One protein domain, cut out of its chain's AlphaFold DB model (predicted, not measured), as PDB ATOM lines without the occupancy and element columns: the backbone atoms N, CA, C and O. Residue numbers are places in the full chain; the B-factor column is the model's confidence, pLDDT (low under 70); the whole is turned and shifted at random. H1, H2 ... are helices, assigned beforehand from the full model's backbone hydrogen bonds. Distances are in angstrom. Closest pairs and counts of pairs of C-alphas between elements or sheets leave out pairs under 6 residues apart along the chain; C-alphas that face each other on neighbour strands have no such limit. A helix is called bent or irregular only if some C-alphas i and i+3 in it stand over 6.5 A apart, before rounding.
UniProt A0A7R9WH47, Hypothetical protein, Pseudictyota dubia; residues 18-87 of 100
ATOM      1  N   THR A  18     184.867 164.022 106.810       77.69
ATOM      2  CA  THR A  18     184.365 162.705 106.395       77.69
ATOM      3  C   THR A  18     184.513 161.700 107.533       77.69
ATOM      4  O   THR A  18     183.535 161.072 107.917       77.69
ATOM      5  N   THR A  19     185.694 161.614 108.143       79.25
ATOM      6  CA  THR A  19     185.952 160.711 109.276       79.25
ATOM      7  C   THR A  19     185.038 161.016 110.461       79.25
ATOM      8  O   THR A  19     184.492 160.103 111.080       79.25
ATOM      9  N   TYR A  20     184.816 162.295 110.760       71.94
ATOM     10  CA  TYR A  20     183.902 162.710 111.818       71.94
ATOM     11  C   TYR A  20     182.451 162.321 111.509       71.94
ATOM     12  O   TYR A  20     181.781 161.740 112.357       71.94
ATOM     13  N   VAL A  21     181.975 162.567 110.285       70.06
ATOM     14  CA  VAL A  21     180.632 162.166 109.841       70.06
ATOM     15  C   VAL A  21     180.456 160.649 109.909       70.06
ATOM     16  O   VAL A  21     179.437 160.184 110.410       70.06
ATOM     17  N   GLU A  22     181.442 159.873 109.462       71.00
ATOM     18  CA  GLU A  22     181.408 158.410 109.573       71.00
ATOM     19  C   GLU A  22     181.409 157.945 111.033       71.00
ATOM     20  O   GLU A  22     180.678 157.026 111.393       71.00
ATOM     21  N   THR A  23     182.138 158.639 111.908       63.22
ATOM     22  CA  THR A  23     182.102 158.371 113.350       63.22
ATOM     23  C   THR A  23     180.710 158.656 113.917       63.22
ATOM     24  O   THR A  23     180.169 157.834 114.649       63.22
ATOM     25  N   VAL A  24     180.069 159.768 113.548       61.78
ATOM     26  CA  VAL A  24     178.704 160.107 113.995       61.78
ATOM     27  C   VAL A  24     177.660 159.104 113.485       61.78
ATOM     28  O   VAL A  24     176.673 158.856 114.174       61.78
ATOM     29  N   LYS A  25     177.885 158.478 112.323       66.75
ATOM     30  CA  LYS A  25     177.025 157.413 111.778       66.75
ATOM     31  C   LYS A  25     177.115 156.088 112.544       66.75
ATOM     32  O   LYS A  25     176.288 155.210 112.295       66.75
ATOM     33  N   ALA A  26     178.070 155.924 113.463       76.19
ATOM     34  CA  ALA A  26     178.135 154.738 114.312       76.19
ATOM     35  C   ALA A  26     176.837 154.574 115.122       76.19
ATOM     36  O   ALA A  26     176.285 155.546 115.648       76.19
ATOM     37  N   ARG A  27     176.348 153.331 115.237       73.50
ATOM     38  CA  ARG A  27     175.060 153.015 115.881       73.50
ATOM     39  C   ARG A  27     175.011 153.519 117.324       73.50
ATOM     40  O   ARG A  27     173.971 153.998 117.767       73.50
ATOM     41  N   GLU A  28     176.125 153.459 118.048       80.19
ATOM     42  CA  GLU A  28     176.251 153.963 119.419       80.19
ATOM     43  C   GLU A  28     176.084 155.489 119.497       80.19
ATOM     44  O   GLU A  28     175.409 155.994 120.395       80.19
ATOM     45  N   ASN A  29     176.635 156.225 118.531       79.50
ATOM     46  CA  ASN A  29     176.594 157.687 118.519       79.50
ATOM     47  C   ASN A  29     175.207 158.208 118.137       79.50
ATOM     48  O   ASN A  29     174.682 159.108 118.795       79.50
ATOM     49  N   VAL A  30     174.564 157.592 117.140       82.44
ATOM     50  CA  VAL A  30     173.172 157.908 116.787       82.44
ATOM     51  C   VAL A  30     172.243 157.639 117.973       82.44
ATOM     52  O   VAL A  30     171.414 158.487 118.303       82.44
ATOM     53  N   ARG A  31     172.421 156.509 118.673       85.00
ATOM     54  CA  ARG A  31     171.674 156.199 119.900       85.00
ATOM     55  C   ARG A  31     171.823 157.274 120.970       85.00
ATOM     56  O   ARG A  31     170.823 157.672 121.567       85.00
ATOM     57  N   ALA A  32     173.046 157.741 121.219       86.94
ATOM     58  CA  ALA A  32     173.300 158.772 122.221       86.94
ATOM     59  C   ALA A  32     172.563 160.079 121.882       86.94
ATOM     60  O   ALA A  32     171.903 160.652 122.748       86.94
ATOM     61  N   ILE A  33     172.600 160.503 120.614       85.44
ATOM     62  CA  ILE A  33     171.900 161.707 120.140       85.44
ATOM     63  C   ILE A  33     170.383 161.552 120.302       85.44
ATOM     64  O   ILE A  33     169.731 162.433 120.863       85.44
ATOM     65  N   MET A  34     169.811 160.428 119.858       87.06
ATOM     66  CA  MET A  34     168.372 160.168 119.995       87.06
ATOM     67  C   MET A  34     167.937 160.117 121.466       87.06
ATOM     68  O   MET A  34     166.881 160.640 121.815       87.06
ATOM     69  N   SER A  35     168.769 159.549 122.343       88.19
ATOM     70  CA  SER A  35     168.500 159.481 123.786       88.19
ATOM     71  C   SER A  35     168.472 160.866 124.429       88.19
ATOM     72  O   SER A  35     167.588 161.155 125.233       88.19
ATOM     73  N   GLN A  36     169.402 161.748 124.051       92.19
ATOM     74  CA  GLN A  36     169.395 163.137 124.513       92.19
ATOM     75  C   GLN A  36     168.166 163.889 123.999       92.19
ATOM     76  O   GLN A  36     167.520 164.589 124.773       92.19
ATOM     77  N   LEU A  37     167.801 163.710 122.726       89.94
ATOM     78  CA  LEU A  37     166.607 164.337 122.161       89.94
ATOM     79  C   LEU A  37     165.341 163.907 122.913       89.94
ATOM     80  O   LEU A  37     164.535 164.754 123.285       89.94
ATOM     81  N   LYS A  38     165.211 162.610 123.210       92.50
ATOM     82  CA  LYS A  38     164.105 162.063 124.005       92.50
ATOM     83  C   LYS A  38     164.051 162.645 125.422       92.50
ATOM     84  O   LYS A  38     162.961 162.858 125.939       92.50
ATOM     85  N   LEU A  39     165.204 162.895 126.045       95.25
ATOM     86  CA  LEU A  39     165.287 163.442 127.401       95.25
ATOM     87  C   LEU A  39     164.932 164.934 127.460       95.25
ATOM     88  O   LEU A  39     164.209 165.352 128.359       95.25
ATOM     89  N   TYR A  40     165.466 165.734 126.535       96.12
ATOM     90  CA  TYR A  40     165.371 167.196 126.600       96.12
ATOM     91  C   TYR A  40     164.200 167.784 125.802       96.12
ATOM     92  O   TYR A  40     163.776 168.898 126.100       96.12
ATOM     93  N   ALA A  41     163.688 167.071 124.798       95.56
ATOM     94  CA  ALA A  41     162.564 167.505 123.966       95.56
ATOM     95  C   ALA A  41     161.669 166.303 123.587       95.56
ATOM     96  O   ALA A  41     161.627 165.900 122.418       95.56
ATOM     97  N   PRO A  42     160.971 165.696 124.562       95.00
ATOM     98  CA  PRO A  42     160.229 164.453 124.362       95.00
ATOM     99  C   PRO A  42     159.105 164.577 123.330       95.00
ATOM    100  O   PRO A  42     158.914 163.656 122.541       95.00
ATOM    101  N   GLU A  43     158.405 165.711 123.261       96.44
ATOM    102  CA  GLU A  43     157.340 165.945 122.277       96.44
ATOM    103  C   GLU A  43     157.903 166.004 120.854       96.44
ATOM    104  O   GLU A  43     157.303 165.491 119.909       96.44
ATOM    105  N   LEU A  44     159.096 166.587 120.699       94.12
ATOM    106  CA  LEU A  44     159.779 166.641 119.411       94.12
ATOM    107  C   LEU A  44     160.285 165.256 119.000       94.12
ATOM    108  O   LEU A  44     160.120 164.859 117.848       94.12
ATOM    109  N   TYR A  45     160.865 164.504 119.938       95.69
ATOM    110  CA  TYR A  45     161.251 163.114 119.703       95.69
ATOM    111  C   TYR A  45     160.044 162.260 119.296       95.69
ATOM    112  O   TYR A  45     160.136 161.478 118.348       95.69
ATOM    113  N   GLN A  46     158.909 162.443 119.975       95.50
ATOM    114  CA  GLN A  46     157.675 161.727 119.684       95.50
ATOM    115  C   GLN A  46     157.244 161.946 118.229       95.50
ATOM    116  O   GLN A  46     157.134 160.981 117.473       95.50
ATOM    117  N   ALA A  47     157.104 163.209 117.818       94.12
ATOM    118  CA  ALA A  47     156.651 163.572 116.477       94.12
ATOM    119  C   ALA A  47     157.660 163.200 115.372       94.12
ATOM    120  O   ALA A  47     157.282 162.813 114.266       94.12
ATOM    121  N   MET A  48     158.965 163.329 115.635       92.81
ATOM    122  CA  MET A  48     159.993 163.123 114.606       92.81
ATOM    123  C   MET A  48     160.461 161.674 114.463       92.81
ATOM    124  O   MET A  48     160.967 161.311 113.394       92.81
ATOM    125  N   VAL A  49     160.357 160.871 115.523       94.19
ATOM    126  CA  VAL A  49     160.966 159.535 115.599       94.19
ATOM    127  C   VAL A  49     159.942 158.496 116.030       94.19
ATOM    128  O   VAL A  49     159.626 157.619 115.231       94.19
ATOM    129  N   ALA A  50     159.380 158.610 117.235       95.19
ATOM    130  CA  ALA A  50     158.595 157.524 117.824       95.19
ATOM    131  C   ALA A  50     157.338 157.178 117.008       95.19
ATOM    132  O   ALA A  50     157.090 156.009 116.724       95.19
ATOM    133  N   GLU A  51     156.583 158.180 116.551       96.44
ATOM    134  CA  GLU A  51     155.398 157.954 115.710       96.44
ATOM    135  C   GLU A  51     155.750 157.260 114.385       96.44
ATOM    136  O   GLU A  51     154.999 156.419 113.877       96.44
ATOM    137  N   ARG A  52     156.923 157.586 113.829       96.31
ATOM    138  CA  ARG A  52     157.420 156.970 112.596       96.31
ATOM    139  C   ARG A  52     157.872 155.537 112.834       96.31
ATOM    140  O   ARG A  52     157.588 154.692 111.987       96.31
ATOM    141  N   ASP A  53     158.526 155.255 113.957       97.19
ATOM    142  CA  ASP A  53     158.918 153.897 114.350       97.19
ATOM    143  C   ASP A  53     157.684 153.002 114.478       97.19
ATOM    144  O   ASP A  53     157.634 151.926 113.882       97.19
ATOM    145  N   GLU A  54     156.639 153.495 115.144       96.94
ATOM    146  CA  GLU A  54     155.356 152.804 115.283       96.94
ATOM    147  C   GLU A  54     154.698 152.525 113.923       96.94
ATOM    148  O   GLU A  54     154.212 151.422 113.661       96.94
ATOM    149  N   TYR A  55     154.688 153.522 113.033       96.94
ATOM    150  CA  TYR A  55     154.164 153.368 111.678       96.94
ATOM    151  C   TYR A  55     154.941 152.307 110.886       96.94
ATOM    152  O   TYR A  55     154.330 151.434 110.266       96.94
ATOM    153  N   MET A  56     156.277 152.341 110.935       96.88
ATOM    154  CA  MET A  56     157.132 151.370 110.249       96.88
ATOM    155  C   MET A  56     156.961 149.959 110.817       96.88
ATOM    156  O   MET A  56     156.811 149.016 110.043       96.88
ATOM    157  N   ALA A  57     156.910 149.804 112.141       96.50
ATOM    158  CA  ALA A  57     156.697 148.516 112.790       96.50
ATOM    159  C   ALA A  57     155.323 147.921 112.448       96.50
ATOM    160  O   ALA A  57     155.228 146.738 112.127       96.50
ATOM    161  N   ARG A  58     154.253 148.732 112.438       96.38
ATOM    162  CA  ARG A  58     152.929 148.298 111.953       96.38
ATOM    163  C   ARG A  58     152.968 147.857 110.492       96.38
ATOM    164  O   ARG A  58     152.356 146.848 110.157       96.38
ATOM    165  N   GLY A  59     153.695 148.586 109.648       95.94
ATOM    166  CA  GLY A  59     153.901 148.217 108.252       95.94
ATOM    167  C   GLY A  59     154.560 146.847 108.115       95.94
ATOM    168  O   GLY A  59     154.017 145.989 107.430       95.94
ATOM    169  N   LEU A  60     155.678 146.619 108.808       95.56
ATOM    170  CA  LEU A  60     156.408 145.346 108.764       95.56
ATOM    171  C   LEU A  60     155.579 144.169 109.281       95.56
ATOM    172  O   LEU A  60     155.552 143.121 108.645       95.56
ATOM    173  N   ASP A  61     154.855 144.367 110.379       95.25
ATOM    174  CA  ASP A  61     153.978 143.353 110.969       95.25
ATOM    175  C   ASP A  61     152.851 142.917 110.012       95.25
ATOM    176  O   ASP A  61     152.454 141.760 109.994       95.25
ATOM    177  N   SER A  62     152.386 143.819 109.139       95.69
ATOM    178  CA  SER A  62     151.355 143.518 108.132       95.69
ATOM    179  C   SER A  62     151.855 142.750 106.894       95.69
ATOM    180  O   SER A  62     151.080 142.473 105.973       95.69
ATOM    181  N   LEU A  63     153.157 142.451 106.829       94.19
ATOM    182  CA  LEU A  63     153.804 141.745 105.717       94.19
ATOM    183  C   LEU A  63     154.058 140.258 106.025       94.19
ATOM    184  O   LEU A  63     154.787 139.603 105.283       94.19
ATOM    185  N   ASP A  64     153.436 139.716 107.072       85.88
ATOM    186  CA  ASP A  64     153.512 138.315 107.516       85.88
ATOM    187  C   ASP A  64     153.194 137.275 106.421       85.88
ATOM    188  O   ASP A  64     153.734 136.172 106.413       85.88
ATOM    189  N   LYS A  65     152.365 137.643 105.440       90.94
ATOM    190  CA  LYS A  65     152.041 136.811 104.270       90.94
ATOM    191  C   LYS A  65     153.218 136.546 103.323       90.94
ATOM    192  O   LYS A  65     153.109 135.681 102.452       90.94
ATOM    193  N   PHE A  66     154.304 137.311 103.414       92.56
ATOM    194  CA  PHE A  66     155.493 137.121 102.585       92.56
ATOM    195  C   PHE A  66     156.506 136.237 103.313       92.56
ATOM    196  O   PHE A  66     156.819 136.471 104.473       92.56
ATOM    197  N   GLY A  67     157.079 135.253 102.614       89.25
ATOM    198  CA  GLY A  67     158.085 134.363 103.211       89.25
ATOM    199  C   GLY A  67     159.382 135.072 103.621       89.25
ATOM    200  O   GLY A  67     160.062 134.612 104.533       89.25
ATOM    201  N   THR A  68     159.706 136.200 102.976       90.25
ATOM    202  CA  THR A  68     160.882 137.022 103.285       90.25
ATOM    203  C   THR A  68     160.575 138.492 103.016       90.25
ATOM    204  O   THR A  68     160.163 138.844 101.911       90.25
ATOM    205  N   THR A  69     160.863 139.350 103.995       91.88
ATOM    206  CA  THR A  69     160.755 140.811 103.883       91.88
ATOM    207  C   THR A  69     162.100 141.445 104.219       91.88
ATOM    208  O   THR A  69     162.721 141.100 105.222       91.88
ATOM    209  N   VAL A  70     162.553 142.387 103.389       92.50
ATOM    210  CA  VAL A  70     163.770 143.175 103.635       92.50
ATOM    211  C   VAL A  70     163.378 144.637 103.789       92.50
ATOM    212  O   VAL A  70     162.767 145.214 102.891       92.50
ATOM    213  N   ALA A  71     163.747 145.235 104.919       92.44
ATOM    214  CA  ALA A  71     163.490 146.636 105.219       92.44
ATOM    215  C   ALA A  71     164.796 147.435 105.195       92.44
ATOM    216  O   ALA A  71     165.786 147.042 105.809       92.44
ATOM    217  N   VAL A  72     164.788 148.578 104.509       94.06
ATOM    218  CA  VAL A  72     165.893 149.542 104.531       94.06
ATOM    219  C   VAL A  72     165.448 150.735 105.358       94.06
ATOM    220  O   VAL A  72     164.472 151.399 105.015       94.06
ATOM    221  N   MET A  73     166.154 151.008 106.452       91.81
ATOM    222  CA  MET A  73     165.806 152.092 107.366       91.81
ATOM    223  C   MET A  73     167.032 152.803 107.919       91.81
ATOM    224  O   MET A  73     168.135 152.257 107.962       91.81
ATOM    225  N   GLY A  74     166.823 154.055 108.326       90.44
ATOM    226  CA  GLY A  74     167.847 154.841 108.998       90.44
ATOM    227  C   GLY A  74     168.156 154.277 110.383       90.44
ATOM    228  O   GLY A  74     167.254 153.858 111.102       90.44
ATOM    229  N   ILE A  75     169.431 154.330 110.778       89.81
ATOM    230  CA  ILE A  75     169.935 153.782 112.050       89.81
ATOM    231  C   ILE A  75     169.170 154.322 113.269       89.81
ATOM    232  O   ILE A  75     168.978 153.594 114.237       89.81
ATOM    233  N   ALA A  76     168.691 155.569 113.205       90.38
ATOM    234  CA  ALA A  76     167.922 156.206 114.275       90.38
ATOM    235  C   ALA A  76     166.615 155.476 114.634       90.38
ATOM    236  O   ALA A  76     166.121 155.653 115.742       90.38
ATOM    237  N   HIS A  77     166.084 154.665 113.717       94.50
ATOM    238  CA  HIS A  77     164.800 153.980 113.856       94.50
ATOM    239  C   HIS A  77     164.933 152.516 114.292       94.50
ATOM    240  O   HIS A  77     163.951 151.916 114.719       94.50
ATOM    241  N   LEU A  78     166.134 151.928 114.183       91.25
ATOM    242  CA  LEU A  78     166.340 150.490 114.395       91.25
ATOM    243  C   LEU A  78     165.837 150.041 115.767       91.25
ATOM    244  O   LEU A  78     165.024 149.129 115.848       91.25
ATOM    245  N   ASP A  79     166.270 150.716 116.831       91.38
ATOM    246  CA  ASP A  79     165.954 150.291 118.196       91.38
ATOM    247  C   ASP A  79     164.457 150.475 118.530       91.38
ATOM    248  O   ASP A  79     163.872 149.646 119.226       91.38
ATOM    249  N   GLY A  80     163.815 151.532 118.014       94.19
ATOM    250  CA  GLY A  80     162.385 151.782 118.228       94.19
ATOM    251  C   GLY A  80     161.490 150.807 117.459       94.19
ATOM    252  O   GLY A  80     160.512 150.291 118.009       94.19
ATOM    253  N   VAL A  81     161.861 150.486 116.216       96.12
ATOM    254  CA  VAL A  81     161.165 149.473 115.410       96.12
ATOM    255  C   VAL A  81     161.378 148.074 115.987       96.12
ATOM    256  O   VAL A  81     160.404 147.340 116.137       96.12
ATOM    257  N   GLU A  82     162.611 147.706 116.358       94.00
ATOM    258  CA  GLU A  82     162.911 146.434 117.030       94.00
ATOM    259  C   GLU A  82     162.077 146.291 118.314       94.00
ATOM    260  O   GLU A  82     161.434 145.262 118.510       94.00
ATOM    261  N   GLY A  83     162.021 147.327 119.158       94.94
ATOM    262  CA  GLY A  83     161.195 147.331 120.371       94.94
ATOM    263  C   GLY A  83     159.710 147.106 120.077       94.94
ATOM    264  O   GLY A  83     159.101 146.201 120.645       94.94
ATOM    265  N   SER A  84     159.160 147.859 119.124       96.06
ATOM    266  CA  SER A  84     157.749 147.760 118.728       96.06
ATOM    267  C   SER A  84     157.388 146.386 118.149       96.06
ATOM    268  O   SER A  84     156.294 145.874 118.377       96.06
ATOM    269  N   LEU A  85     158.293 145.769 117.385       95.31
ATOM    270  CA  LEU A  85     158.090 144.425 116.840       95.31
ATOM    271  C   LEU A  85     158.167 143.355 117.937       95.31
ATOM    272  O   LEU A  85     157.373 142.415 117.926       95.31
ATOM    273  N   ARG A  86     159.052 143.508 118.928       95.50
ATOM    274  CA  ARG A  86     159.122 142.587 120.077       95.50
ATOM    275  C   ARG A  86     157.841 142.594 120.902       95.50
ATOM    276  O   ARG A  86     157.376 141.534 121.305       95.50
ATOM    277  N   GLU A  87     157.216 143.756 121.084       94.69
ATOM    278  CA  GLU A  87     155.896 143.860 121.730       94.69
ATOM    279  C   GLU A  87     154.796 143.099 120.971       94.69
ATOM    280  O   GLU A  87     153.810 142.666 121.567       94.69
TER     281      GLU A  87
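This is residues 18 to 87 of the 100 residues of the protein "Hypothetical protein" of Pseudictyota dubia (UniProt A0A7R9WH47). The longest helix, H3, and H2 make a V, meeting where H2 ends and H3 begins, and H4 bridges the V, its start on H2 and its length crossing the later part of H3. H1 leads into the other end of H2, where residues 18 to 23 stick out, and a long link without a named element loops beyond the end of H3, its residues 62 to 68 sticking out, before it returns to H4. The printed part has 70 residues, with four named helices in the order H1, H2, H3, H4 and no named strand, and its class is all helix. The whole is loose, with a radius of gyration of the C-alphas of 13.8 A, and flat, spanning 41 by 30 by 16 A.

Find C-alpha 42 at (160.229, 164.453, 124.362); from there H3, residues 42 to 61, runs 25.8 A to C-alpha 61 at (153.978, 143.353, 110.969). It has a kink of 33 degrees near residue 49 and is irregular, with C-alphas 48 and 51 7.0 A apart. Before it look for H2, residues 27 to 40, 20.2 A long, and H1, residues 18 to 24, 9.8 A long. H4, residues 75 to 87, is 19.7 A long and ends with C-alpha 87 at (155.896, 143.860, 121.730); it is irregular too, with C-alphas 76 and 79 7.4 A apart.

Start at H3, which touches H4; their closest C-alphas, those of Asp 53 and Val 81, are 5.1 A apart. These two run the same way at a steep tilt of 61 degrees. With residues 44 to 46 alone H3 touches H2, and H2 touches H3 with residues 34 to 38 alone; the closest C-alphas, those of Lys 38 and Tyr 45, are 5.3 A apart. H2 and H3 run opposite ways at a steep tilt of 52 degrees. H4 touches H2 with residues 75 to 76 alone, about perpendicular at 77 degrees, the closest C-alphas being those of Val 30 and Ala 76, 6.1 A apart. H1 is close to H2 but not clearly touching, with C-alphas of Val 24 and Val 30 closest at 6.6 A, and it is apart from H3 and H4. In H1 and H2 every O i to N i+4 pair is within hydrogen-bond range; in H3 it is 14 of 16 and in H4 7 of 9.

Look at Thr 19 and Lys 65 for the two C-alphas farthest apart, at 41.8 A. The printed part has no cut. The links H1 to H2 and H2 to H3 are tight, and the link H3 to H4, residues 62 to 74, is long. In the B-factor column the mean pLDDT of the printed part is 89.6, and residues 23 to 25 are under 70.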